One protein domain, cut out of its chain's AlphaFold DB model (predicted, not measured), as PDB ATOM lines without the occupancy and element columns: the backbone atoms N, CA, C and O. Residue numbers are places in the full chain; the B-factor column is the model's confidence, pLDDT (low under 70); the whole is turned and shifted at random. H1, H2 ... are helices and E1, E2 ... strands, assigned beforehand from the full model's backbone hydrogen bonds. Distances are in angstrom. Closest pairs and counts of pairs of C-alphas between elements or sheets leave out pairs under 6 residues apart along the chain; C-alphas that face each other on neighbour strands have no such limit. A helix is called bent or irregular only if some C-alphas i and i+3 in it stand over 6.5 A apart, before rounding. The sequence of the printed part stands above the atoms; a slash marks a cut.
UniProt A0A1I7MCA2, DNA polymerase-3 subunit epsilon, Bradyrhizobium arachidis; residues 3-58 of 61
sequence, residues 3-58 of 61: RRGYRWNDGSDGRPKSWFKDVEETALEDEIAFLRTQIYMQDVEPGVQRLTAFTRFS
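Overview. This is residues 3 to 58 of the 61 residues of the protein "DNA polymerase-3 subunit epsilon" of Bradyrhizobium arachidis (UniProt A0A1I7MCA2). A small two-stranded hairpin, E1 and E2, and one longer helix, H1, make an open V, with the tight turn between E2 and H1 at its point; from the far end of H1 a long unnamed stretch, residues 40 to 52, runs back across the V to a short helix, H2, beyond it. Two parts stick out: the loop of residues 11 to 16 within the hairpin, and the end of the printed part, residues 52 to 58, of which 53 to 57 belong to H2. The printed part has 56 residues with two named strands and two named helices, in the order E1, E2, H1, H2, and its one sheet has the order E1 - E2, antiparallel. The class is mixed, helices and strands, though under half of the residues, 26 of 56, are in named elements. The whole is only just compact, close to loose, with a radius of gyration of the C-alphas of 12.2 A, and it spans 33 by 25 by 23 A along its three main axes.

Along the chain. The sheet begins with E1, residues 7 to 9, whose first C-alpha, that of Arg 7, is at (-22.490, -27.206, -7.542); it measures 6.4 A from first to last C-alpha. E2, residues 18 to 20, also measures 6.4 A and ends with the C-alpha of Phe 20 at (-24.337, -24.779, -11.969). H1, residues 25 to 39, is the longest helix, with 15 residues and 19.9 A from the C-alpha of Glu 25 at (-28.821, -31.433, -23.863) to that of Ile 39 at (-35.989, -19.731, -9.436). H1 is irregular, but only just: C-alphas 26 and 29 are 6.8 A apart. H2, residues 53 to 57, has 6.3 A between its first and last C-alphas and ends with the C-alpha of Phe 57 at (-11.213, -33.645, -18.146).

Arrangement. E1 and E2 are antiparallel neighbours and form a hairpin, with an angle of 144 degrees between their N-to-C directions. The C-alphas of Trp 8 and Trp 19 face each other at 4.7 A, and those of Asn 9 and Ser 18 face each other at 5.3 A. Across the pair, N of residue 7 and O of residue 20 are 2.8 A apart, and N of residue 9 and O of residue 18 are also 2.8 A apart, both within hydrogen-bond range. E1 and H1 are apart, with no C-alpha of the one within 8 A of the other. H2 is apart from E1, from E2 and from H1, with no C-alpha of H2 within 8 A of a C-alpha of any of the three. In H2 every O i to N i+4 pair is within hydrogen-bond range, and in H1 9 of 11 are.

Size, cuts and confidence. The two C-alphas farthest apart are those of Met 41 and Ser 58, at 34.0 A, while the first and last printed C-alphas, those of Arg 3 and Ser 58, are 27.1 A apart. Without the stretches that stand free, the body has 43 residues and spans 24 by 23 by 21 A, with a radius of gyration of 10.3 A. The printed part has no cut. The link from E2 to H1 is tight, with 4 residues; the link from E1 to E2 is short, with 8; the link from H1 to H2 is long, with 13. The mean pLDDT of the printed part is 76.3, with means of 86 in H1 and 60 in H2. The model's confidence is under 70 at residues 3 to 4, 12 to 16 and 52 to 58.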
ATOM      1  N   ARG A   3     -30.816 -29.839  -2.856       60.62
ATOM      2  CA  ARG A   3     -31.463 -31.153  -3.070       60.62
ATOM      3  C   ARG A   3     -31.384 -31.668  -4.518       60.62
ATOM      4  O   ARG A   3     -31.607 -32.844  -4.749       60.62
ATOM      5  N   ARG A   4     -31.072 -30.792  -5.481       69.50
ATOM      6  CA  ARG A   4     -30.988 -31.112  -6.921       69.50
ATOM      7  C   ARG A   4     -29.556 -31.350  -7.423       69.50
ATOM      8  O   ARG A   4     -29.378 -31.591  -8.608       69.50
ATOM      9  N   GLY A   5     -28.548 -31.265  -6.548       77.38
ATOM     10  CA  GLY A   5     -27.150 -31.513  -6.923       77.38
ATOM     11  C   GLY A   5     -26.432 -30.342  -7.603       77.38
ATOM     12  O   GLY A   5     -25.393 -30.557  -8.217       77.38
ATOM     13  N   TYR A   6     -26.947 -29.111  -7.493       80.19
ATOM     14  CA  TYR A   6     -26.223 -27.935  -7.986       80.19
ATOM     15  C   TYR A   6     -24.893 -27.771  -7.242       80.19
ATOM     16  O   TYR A   6     -24.843 -27.820  -6.008       80.19
ATOM     17  N   ARG A   7     -23.830 -27.544  -8.008       76.94
ATOM     18  CA  ARG A   7     -22.490 -27.206  -7.542       76.94
ATOM     19  C   ARG A   7     -22.318 -25.693  -7.535       76.94
ATOM     20  O   ARG A   7     -22.864 -24.984  -8.378       76.94
ATOM     21  N   TRP A   8     -21.584 -25.198  -6.548       79.50
ATOM     22  CA  TRP A   8     -21.238 -23.785  -6.446       79.50
ATOM     23  C   TRP A   8     -19.900 -23.550  -7.139       79.50
ATOM     24  O   TRP A   8     -18.897 -24.143  -6.744       79.50
ATOM     25  N   ASN A   9     -19.891 -22.696  -8.162       75.12
ATOM     26  CA  ASN A   9     -18.662 -22.149  -8.711       75.12
ATOM     27  C   ASN A   9     -18.266 -20.938  -7.869       75.12
ATOM     28  O   ASN A   9     -18.921 -19.896  -7.926       75.12
ATOM     29  N   ASP A  10     -17.194 -21.079  -7.097       76.94
ATOM     30  CA  ASP A  10     -16.644 -20.023  -6.242       76.94
ATOM     31  C   ASP A  10     -15.957 -18.889  -7.036       76.94
ATOM     32  O   ASP A  10     -15.715 -17.807  -6.509       76.94
ATOM     33  N   GLY A  11     -15.734 -19.076  -8.338       70.56
ATOM     34  CA  GLY A  11     -15.131 -18.054  -9.192       70.56
ATOM     35  C   GLY A  11     -13.611 -17.949  -9.074       70.56
ATOM     36  O   GLY A  11     -13.022 -17.090  -9.724       70.56
ATOM     37  N   SER A  12     -12.967 -18.859  -8.333       66.00
ATOM     38  CA  SER A  12     -11.505 -19.027  -8.322       66.00
ATOM     39  C   SER A  12     -10.896 -19.225  -9.726       66.00
ATOM     40  O   SER A  12      -9.763 -18.822  -9.951       66.00
ATOM     41  N   ASP A  13     -11.669 -19.740 -10.693       64.69
ATOM     42  CA  ASP A  13     -11.284 -19.928 -12.111       64.69
ATOM     43  C   ASP A  13     -11.364 -18.621 -12.951       64.69
ATOM     44  O   ASP A  13     -11.246 -18.634 -14.172       64.69
ATOM     45  N   GLY A  14     -11.659 -17.468 -12.332       62.00
ATOM     46  CA  GLY A  14     -11.882 -16.188 -13.032       62.00
ATOM     47  C   GLY A  14     -13.279 -16.037 -13.654       62.00
ATOM     48  O   GLY A  14     -13.591 -15.017 -14.270       62.00
ATOM     49  N   ARG A  15     -14.149 -17.036 -13.474       67.25
ATOM     50  CA  ARG A  15     -15.557 -17.021 -13.895       67.25
ATOM     51  C   ARG A  15     -16.453 -16.397 -12.819       67.25
ATOM     52  O   ARG A  15     -16.125 -16.476 -11.637       67.25
ATOM     53  N   PRO A  16     -17.616 -15.822 -13.177       67.50
ATOM     54  CA  PRO A  16     -18.546 -15.291 -12.187       67.50
ATOM     55  C   PRO A  16     -18.981 -16.363 -11.174       67.50
ATOM     56  O   PRO A  16     -19.150 -17.543 -11.504       67.50
ATOM     57  N   LYS A  17     -19.171 -15.935  -9.920       77.75
ATOM     58  CA  LYS A  17     -19.725 -16.772  -8.849       77.75
ATOM     59  C   LYS A  17     -21.142 -17.178  -9.216       77.75
ATOM     60  O   LYS A  17     -22.002 -16.314  -9.389       77.75
ATOM     61  N   SER A  18     -21.390 -18.470  -9.392       78.12
ATOM     62  CA  SER A  18     -22.673 -18.962  -9.904       78.12
ATOM     63  C   SER A  18     -22.928 -20.410  -9.502       78.12
ATOM     64  O   SER A  18     -22.003 -21.205  -9.342       78.12
ATOM     65  N   TRP A  19     -24.202 -20.763  -9.345       82.44
ATOM     66  CA  TRP A  19     -24.626 -22.152  -9.190       82.44
ATOM     67  C   TRP A  19     -24.749 -22.803 -10.566       82.44
ATOM     68  O   TRP A  19     -25.362 -22.224 -11.458       82.44
ATOM     69  N   PHE A  20     -24.224 -24.014 -10.729       79.25
ATOM     70  CA  PHE A  20     -24.337 -24.779 -11.969       79.25
ATOM     71  C   PHE A  20     -24.668 -26.243 -11.676       79.25
ATOM     72  O   PHE A  20     -24.370 -26.758 -10.598       79.25
ATOM     73  N   LYS A  21     -25.306 -26.925 -12.624       82.62
ATOM     74  CA  LYS A  21     -25.417 -28.384 -12.617       82.62
ATOM     75  C   LYS A  21     -25.260 -28.896 -14.040       82.62
ATOM     76  O   LYS A  21     -25.637 -28.209 -14.986       82.62
ATOM     77  N   ASP A  22     -24.757 -30.111 -14.161       83.19
ATOM     78  CA  ASP A  22     -24.650 -30.787 -15.443       83.19
ATOM     79  C   ASP A  22     -26.004 -31.428 -15.782       83.19
ATOM     80  O   ASP A  22     -26.577 -32.161 -14.972       83.19
ATOM     81  N   VAL A  23     -26.523 -31.128 -16.970       84.31
ATOM     82  CA  VAL A  23     -27.706 -31.769 -17.557       84.31
ATOM     83  C   VAL A  23     -27.372 -32.253 -18.952       84.31
ATOM     84  O   VAL A  23     -26.495 -31.697 -19.612       84.31
ATOM     85  N   GLU A  24     -28.076 -33.286 -19.402       82.81
ATOM     86  CA  GLU A  24     -28.072 -33.634 -20.819       82.81
ATOM     87  C   GLU A  24     -28.711 -32.521 -21.651       82.81
ATOM     88  O   GLU A  24     -29.557 -31.770 -21.166       82.81
ATOM     89  N   GLU A  25     -28.320 -32.440 -22.922       81.31
ATOM     90  CA  GLU A  25     -28.821 -31.433 -23.863       81.31
ATOM     91  C   GLU A  25     -30.348 -31.491 -24.009       81.31
ATOM     92  O   GLU A  25     -31.006 -30.458 -24.040       81.31
ATOM     93  N   THR A  26     -30.933 -32.690 -23.972       85.25
ATOM     94  CA  THR A  26     -32.390 -32.901 -24.010       85.25
ATOM     95  C   THR A  26     -33.118 -32.383 -22.767       85.25
ATOM     96  O   THR A  26     -34.299 -32.057 -22.837       85.25
ATOM     97  N   ALA A  27     -32.430 -32.296 -21.628       86.38
ATOM     98  CA  ALA A  27     -32.963 -31.776 -20.370       86.38
ATOM     99  C   ALA A  27     -32.570 -30.307 -20.125       86.38
ATOM    100  O   ALA A  27     -32.969 -29.721 -19.117       86.38
ATOM    101  N   LEU A  28     -31.783 -29.707 -21.025       84.69
ATOM    102  CA  LEU A  28     -31.345 -28.320 -20.920       84.69
ATOM    103  C   LEU A  28     -32.531 -27.361 -20.999       84.69
ATOM    104  O   LEU A  28     -32.652 -26.476 -20.158       84.69
ATOM    105  N   GLU A  29     -33.406 -27.543 -21.987       85.62
ATOM    106  CA  GLU A  29     -34.568 -26.674 -22.194       85.62
ATOM    107  C   GLU A  29     -35.535 -26.731 -21.004       85.62
ATOM    108  O   GLU A  29     -35.994 -25.688 -20.534       85.62
ATOM    109  N   ASP A  30     -35.767 -27.929 -20.455       88.38
ATOM    110  CA  ASP A  30     -36.571 -28.129 -19.242       88.38
ATOM    111  C   ASP A  30     -35.945 -27.425 -18.028       88.38
ATOM    112  O   ASP A  30     -36.633 -26.735 -17.274       88.38
ATOM    113  N   GLU A  31     -34.621 -27.511 -17.868       88.00
ATOM    114  CA  GLU A  31     -33.928 -26.820 -16.783       88.00
ATOM    115  C   GLU A  31     -33.970 -25.297 -16.958       88.00
ATOM    116  O   GLU A  31     -34.200 -24.585 -15.985       88.00
ATOM    117  N   ILE A  32     -33.808 -24.768 -18.173       85.25
ATOM    118  CA  ILE A  32     -33.932 -23.326 -18.433       85.25
ATOM    119  C   ILE A  32     -35.352 -22.850 -18.111       85.25
ATOM    120  O   ILE A  32     -35.518 -21.836 -17.428       85.25
ATOM    121  N   ALA A  33     -36.372 -23.590 -18.550       87.81
ATOM    122  CA  ALA A  33     -37.764 -23.290 -18.237       87.81
ATOM    123  C   ALA A  33     -38.015 -23.330 -16.722       87.81
ATOM    124  O   ALA A  33     -38.649 -22.427 -16.171       87.81
ATOM    125  N   PHE A  34     -37.460 -24.317 -16.016       86.31
ATOM    126  CA  PHE A  34     -37.529 -24.397 -14.561       86.31
ATOM    127  C   PHE A  34     -36.825 -23.214 -13.887       86.31
ATOM    128  O   PHE A  34     -37.388 -22.591 -12.991       86.31
ATOM    129  N   LEU A  35     -35.610 -22.859 -14.310       84.69
ATOM    130  CA  LEU A  35     -34.867 -21.731 -13.752       84.69
ATOM    131  C   LEU A  35     -35.630 -20.417 -13.950       84.69
ATOM    132  O   LEU A  35     -35.743 -19.640 -13.003       84.69
ATOM    133  N   ARG A  36     -36.212 -20.198 -15.133       86.88
ATOM    134  CA  ARG A  36     -37.023 -19.010 -15.442       86.88
ATOM    135  C   ARG A  36     -38.309 -18.957 -14.630       86.88
ATOM    136  O   ARG A  36     -38.636 -17.904 -14.103       86.88
ATOM    137  N   THR A  37     -39.017 -20.075 -14.485       86.50
ATOM    138  CA  THR A  37     -40.342 -20.106 -13.838       86.50
ATOM    139  C   THR A  37     -40.282 -20.242 -12.320       86.50
ATOM    140  O   THR A  37     -41.091 -19.637 -11.624       86.50
ATOM    141  N   GLN A  38     -39.341 -21.023 -11.790       85.25
ATOM    142  CA  GLN A  38     -39.322 -21.425 -10.379       85.25
ATOM    143  C   GLN A  38     -38.234 -20.737  -9.555       85.25
ATOM    144  O   GLN A  38     -38.400 -20.597  -8.345       85.25
ATOM    145  N   ILE A  39     -37.113 -20.339 -10.167       84.69
ATOM    146  CA  ILE A  39     -35.989 -19.731  -9.436       84.69
ATOM    147  C   ILE A  39     -35.962 -18.223  -9.636       84.69
ATOM    148  O   ILE A  39     -36.068 -17.467  -8.674       84.69
ATOM    149  N   TYR A  40     -35.804 -17.788 -10.880       82.06
ATOM    150  CA  TYR A  40     -35.616 -16.384 -11.209       82.06
ATOM    151  C   TYR A  40     -36.934 -15.643 -11.431       82.06
ATOM    152  O   TYR A  40     -36.944 -14.418 -11.310       82.06
ATOM    153  N   MET A  41     -38.019 -16.373 -11.731       83.00
ATOM    154  CA  MET A  41     -39.359 -15.837 -12.025       83.00
ATOM    155  C   MET A  41     -39.332 -14.688 -13.047       83.00
ATOM    156  O   MET A  41     -40.147 -13.772 -13.001       83.00
ATOM    157  N   GLN A  42     -38.357 -14.718 -13.953       80.69
ATOM    158  CA  GLN A  42     -38.110 -13.690 -14.954       80.69
ATOM    159  C   GLN A  42     -37.495 -14.327 -16.196       80.69
ATOM    160  O   GLN A  42     -36.922 -15.422 -16.136       80.69
ATOM    161  N   ASP A  43     -37.565 -13.594 -17.301       75.62
ATOM    162  CA  ASP A  43     -36.942 -13.942 -18.572       75.62
ATOM    163  C   ASP A  43     -35.431 -13.695 -18.539       75.62
ATOM    164  O   ASP A  43     -34.895 -12.815 -19.203       75.62
ATOM    165  N   VAL A  44     -34.736 -14.423 -17.668       77.25
ATOM    166  CA  VAL A  44     -33.278 -14.437 -17.664       77.25
ATOM    167  C   VAL A  44     -32.803 -15.536 -18.600       77.25
ATOM    168  O   VAL A  44     -33.332 -16.650 -18.583       77.25
ATOM    169  N   GLU A  45     -31.784 -15.229 -19.394       76.00
ATOM    170  CA  GLU A  45     -31.041 -16.209 -20.176       76.00
ATOM    171  C   GLU A  45     -29.886 -16.737 -19.312       76.00
ATOM    172  O   GLU A  45     -28.845 -16.079 -19.202       76.00
ATOM    173  N   PRO A  46     -30.043 -17.885 -18.619       75.44
ATOM    174  CA  PRO A  46     -28.936 -18.469 -17.879       75.44
ATOM    175  C   PRO A  46     -27.821 -18.843 -18.857       75.44
ATOM    176  O   PRO A  46     -28.066 -19.453 -19.898       75.44
ATOM    177  N   GLY A  47     -26.580 -18.494 -18.517       74.81
ATOM    178  CA  GLY A  47     -25.423 -18.843 -19.336       74.81
ATOM    179  C   GLY A  47     -25.280 -20.360 -19.453       74.81
ATOM    180  O   GLY A  47     -24.932 -21.030 -18.481       74.81
ATOM    181  N   VAL A  48     -25.536 -20.902 -20.643       77.81
ATOM    182  CA  VAL A  48     -25.349 -22.325 -20.930       77.81
ATOM    183  C   VAL A  48     -23.927 -22.551 -21.416       77.81
ATOM    184  O   VAL A  48     -23.482 -21.942 -22.387       77.81
ATOM    185  N   GLN A  49     -23.212 -23.470 -20.771       75.06
ATOM    186  CA  GLN A  49     -21.909 -23.917 -21.241       75.06
ATOM    187  C   GLN A  49     -21.989 -25.378 -21.674       75.06
ATOM    188  O   GLN A  49     -22.250 -26.265 -20.867       75.06
ATOM    189  N   ARG A  50     -21.723 -25.631 -22.959       76.69
ATOM    190  CA  ARG A  50     -21.643 -26.993 -23.487       76.69
ATOM    191  C   ARG A  50     -20.357 -27.650 -22.998       76.69
ATOM    192  O   ARG A  50     -19.262 -27.322 -23.453       76.69
ATOM    193  N   LEU A  51     -20.502 -28.578 -22.063       71.06
ATOM    194  CA  LEU A  51     -19.399 -29.374 -21.547       71.06
ATOM    195  C   LEU A  51     -19.201 -30.583 -22.458       71.06
ATOM    196  O   LEU A  51     -20.065 -31.445 -22.575       71.06
ATOM    197  N   THR A  52     -18.049 -30.646 -23.116       68.56
ATOM    198  CA  THR A  52     -17.630 -31.846 -23.851       68.56
ATOM    199  C   THR A  52     -16.723 -32.701 -22.966       68.56
ATOM    200  O   THR A  52     -16.202 -32.218 -21.959       68.56
ATOM    201  N   ALA A  53     -16.487 -33.965 -23.335       62.81
ATOM    202  CA  ALA A  53     -15.542 -34.830 -22.618       62.81
ATOM    203  C   ALA A  53     -14.162 -34.160 -22.432       62.81
ATOM    204  O   ALA A  53     -13.553 -34.279 -21.372       62.81
ATOM    205  N   PHE A  54     -13.726 -33.361 -23.410       59.50
ATOM    206  CA  PHE A  54     -12.505 -32.557 -23.328       59.50
ATOM    207  C   PHE A  54     -12.587 -31.443 -22.276       59.50
ATOM    208  O   PHE A  54     -11.631 -31.224 -21.539       59.50
ATOM    209  N   THR A  55     -13.730 -30.766 -22.158       61.97
ATOM    210  CA  THR A  55     -13.939 -29.693 -21.170       61.97
ATOM    211  C   THR A  55     -14.062 -30.236 -19.745       61.97
ATOM    212  O   THR A  55     -13.637 -29.571 -18.809       61.97
ATOM    213  N   ARG A  56     -14.595 -31.456 -19.566       61.09
ATOM    214  CA  ARG A  56     -14.748 -32.107 -18.250       61.09
ATOM    215  C   ARG A  56     -13.429 -32.637 -17.679       61.09
ATOM    216  O   ARG A  56     -13.256 -32.632 -16.465       61.09
ATOM    217  N   PHE A  57     -12.526 -33.112 -18.540       54.38
ATOM    218  CA  PHE A  57     -11.213 -33.645 -18.146       54.38
ATOM    219  C   PHE A  57     -10.066 -32.646 -18.288       54.38
ATOM    220  O   PHE A  57      -8.942 -32.949 -17.885       54.38
ATOM    221  N   SER A  58     -10.325 -31.446 -18.808       48.38
ATOM    222  CA  SER A  58      -9.372 -30.346 -18.723       48.38
ATOM    223  C   SER A  58      -9.334 -29.831 -17.283       48.38
ATOM    224  O   SER A  58      -9.897 -28.790 -16.966       48.38
TER     225      SER A  58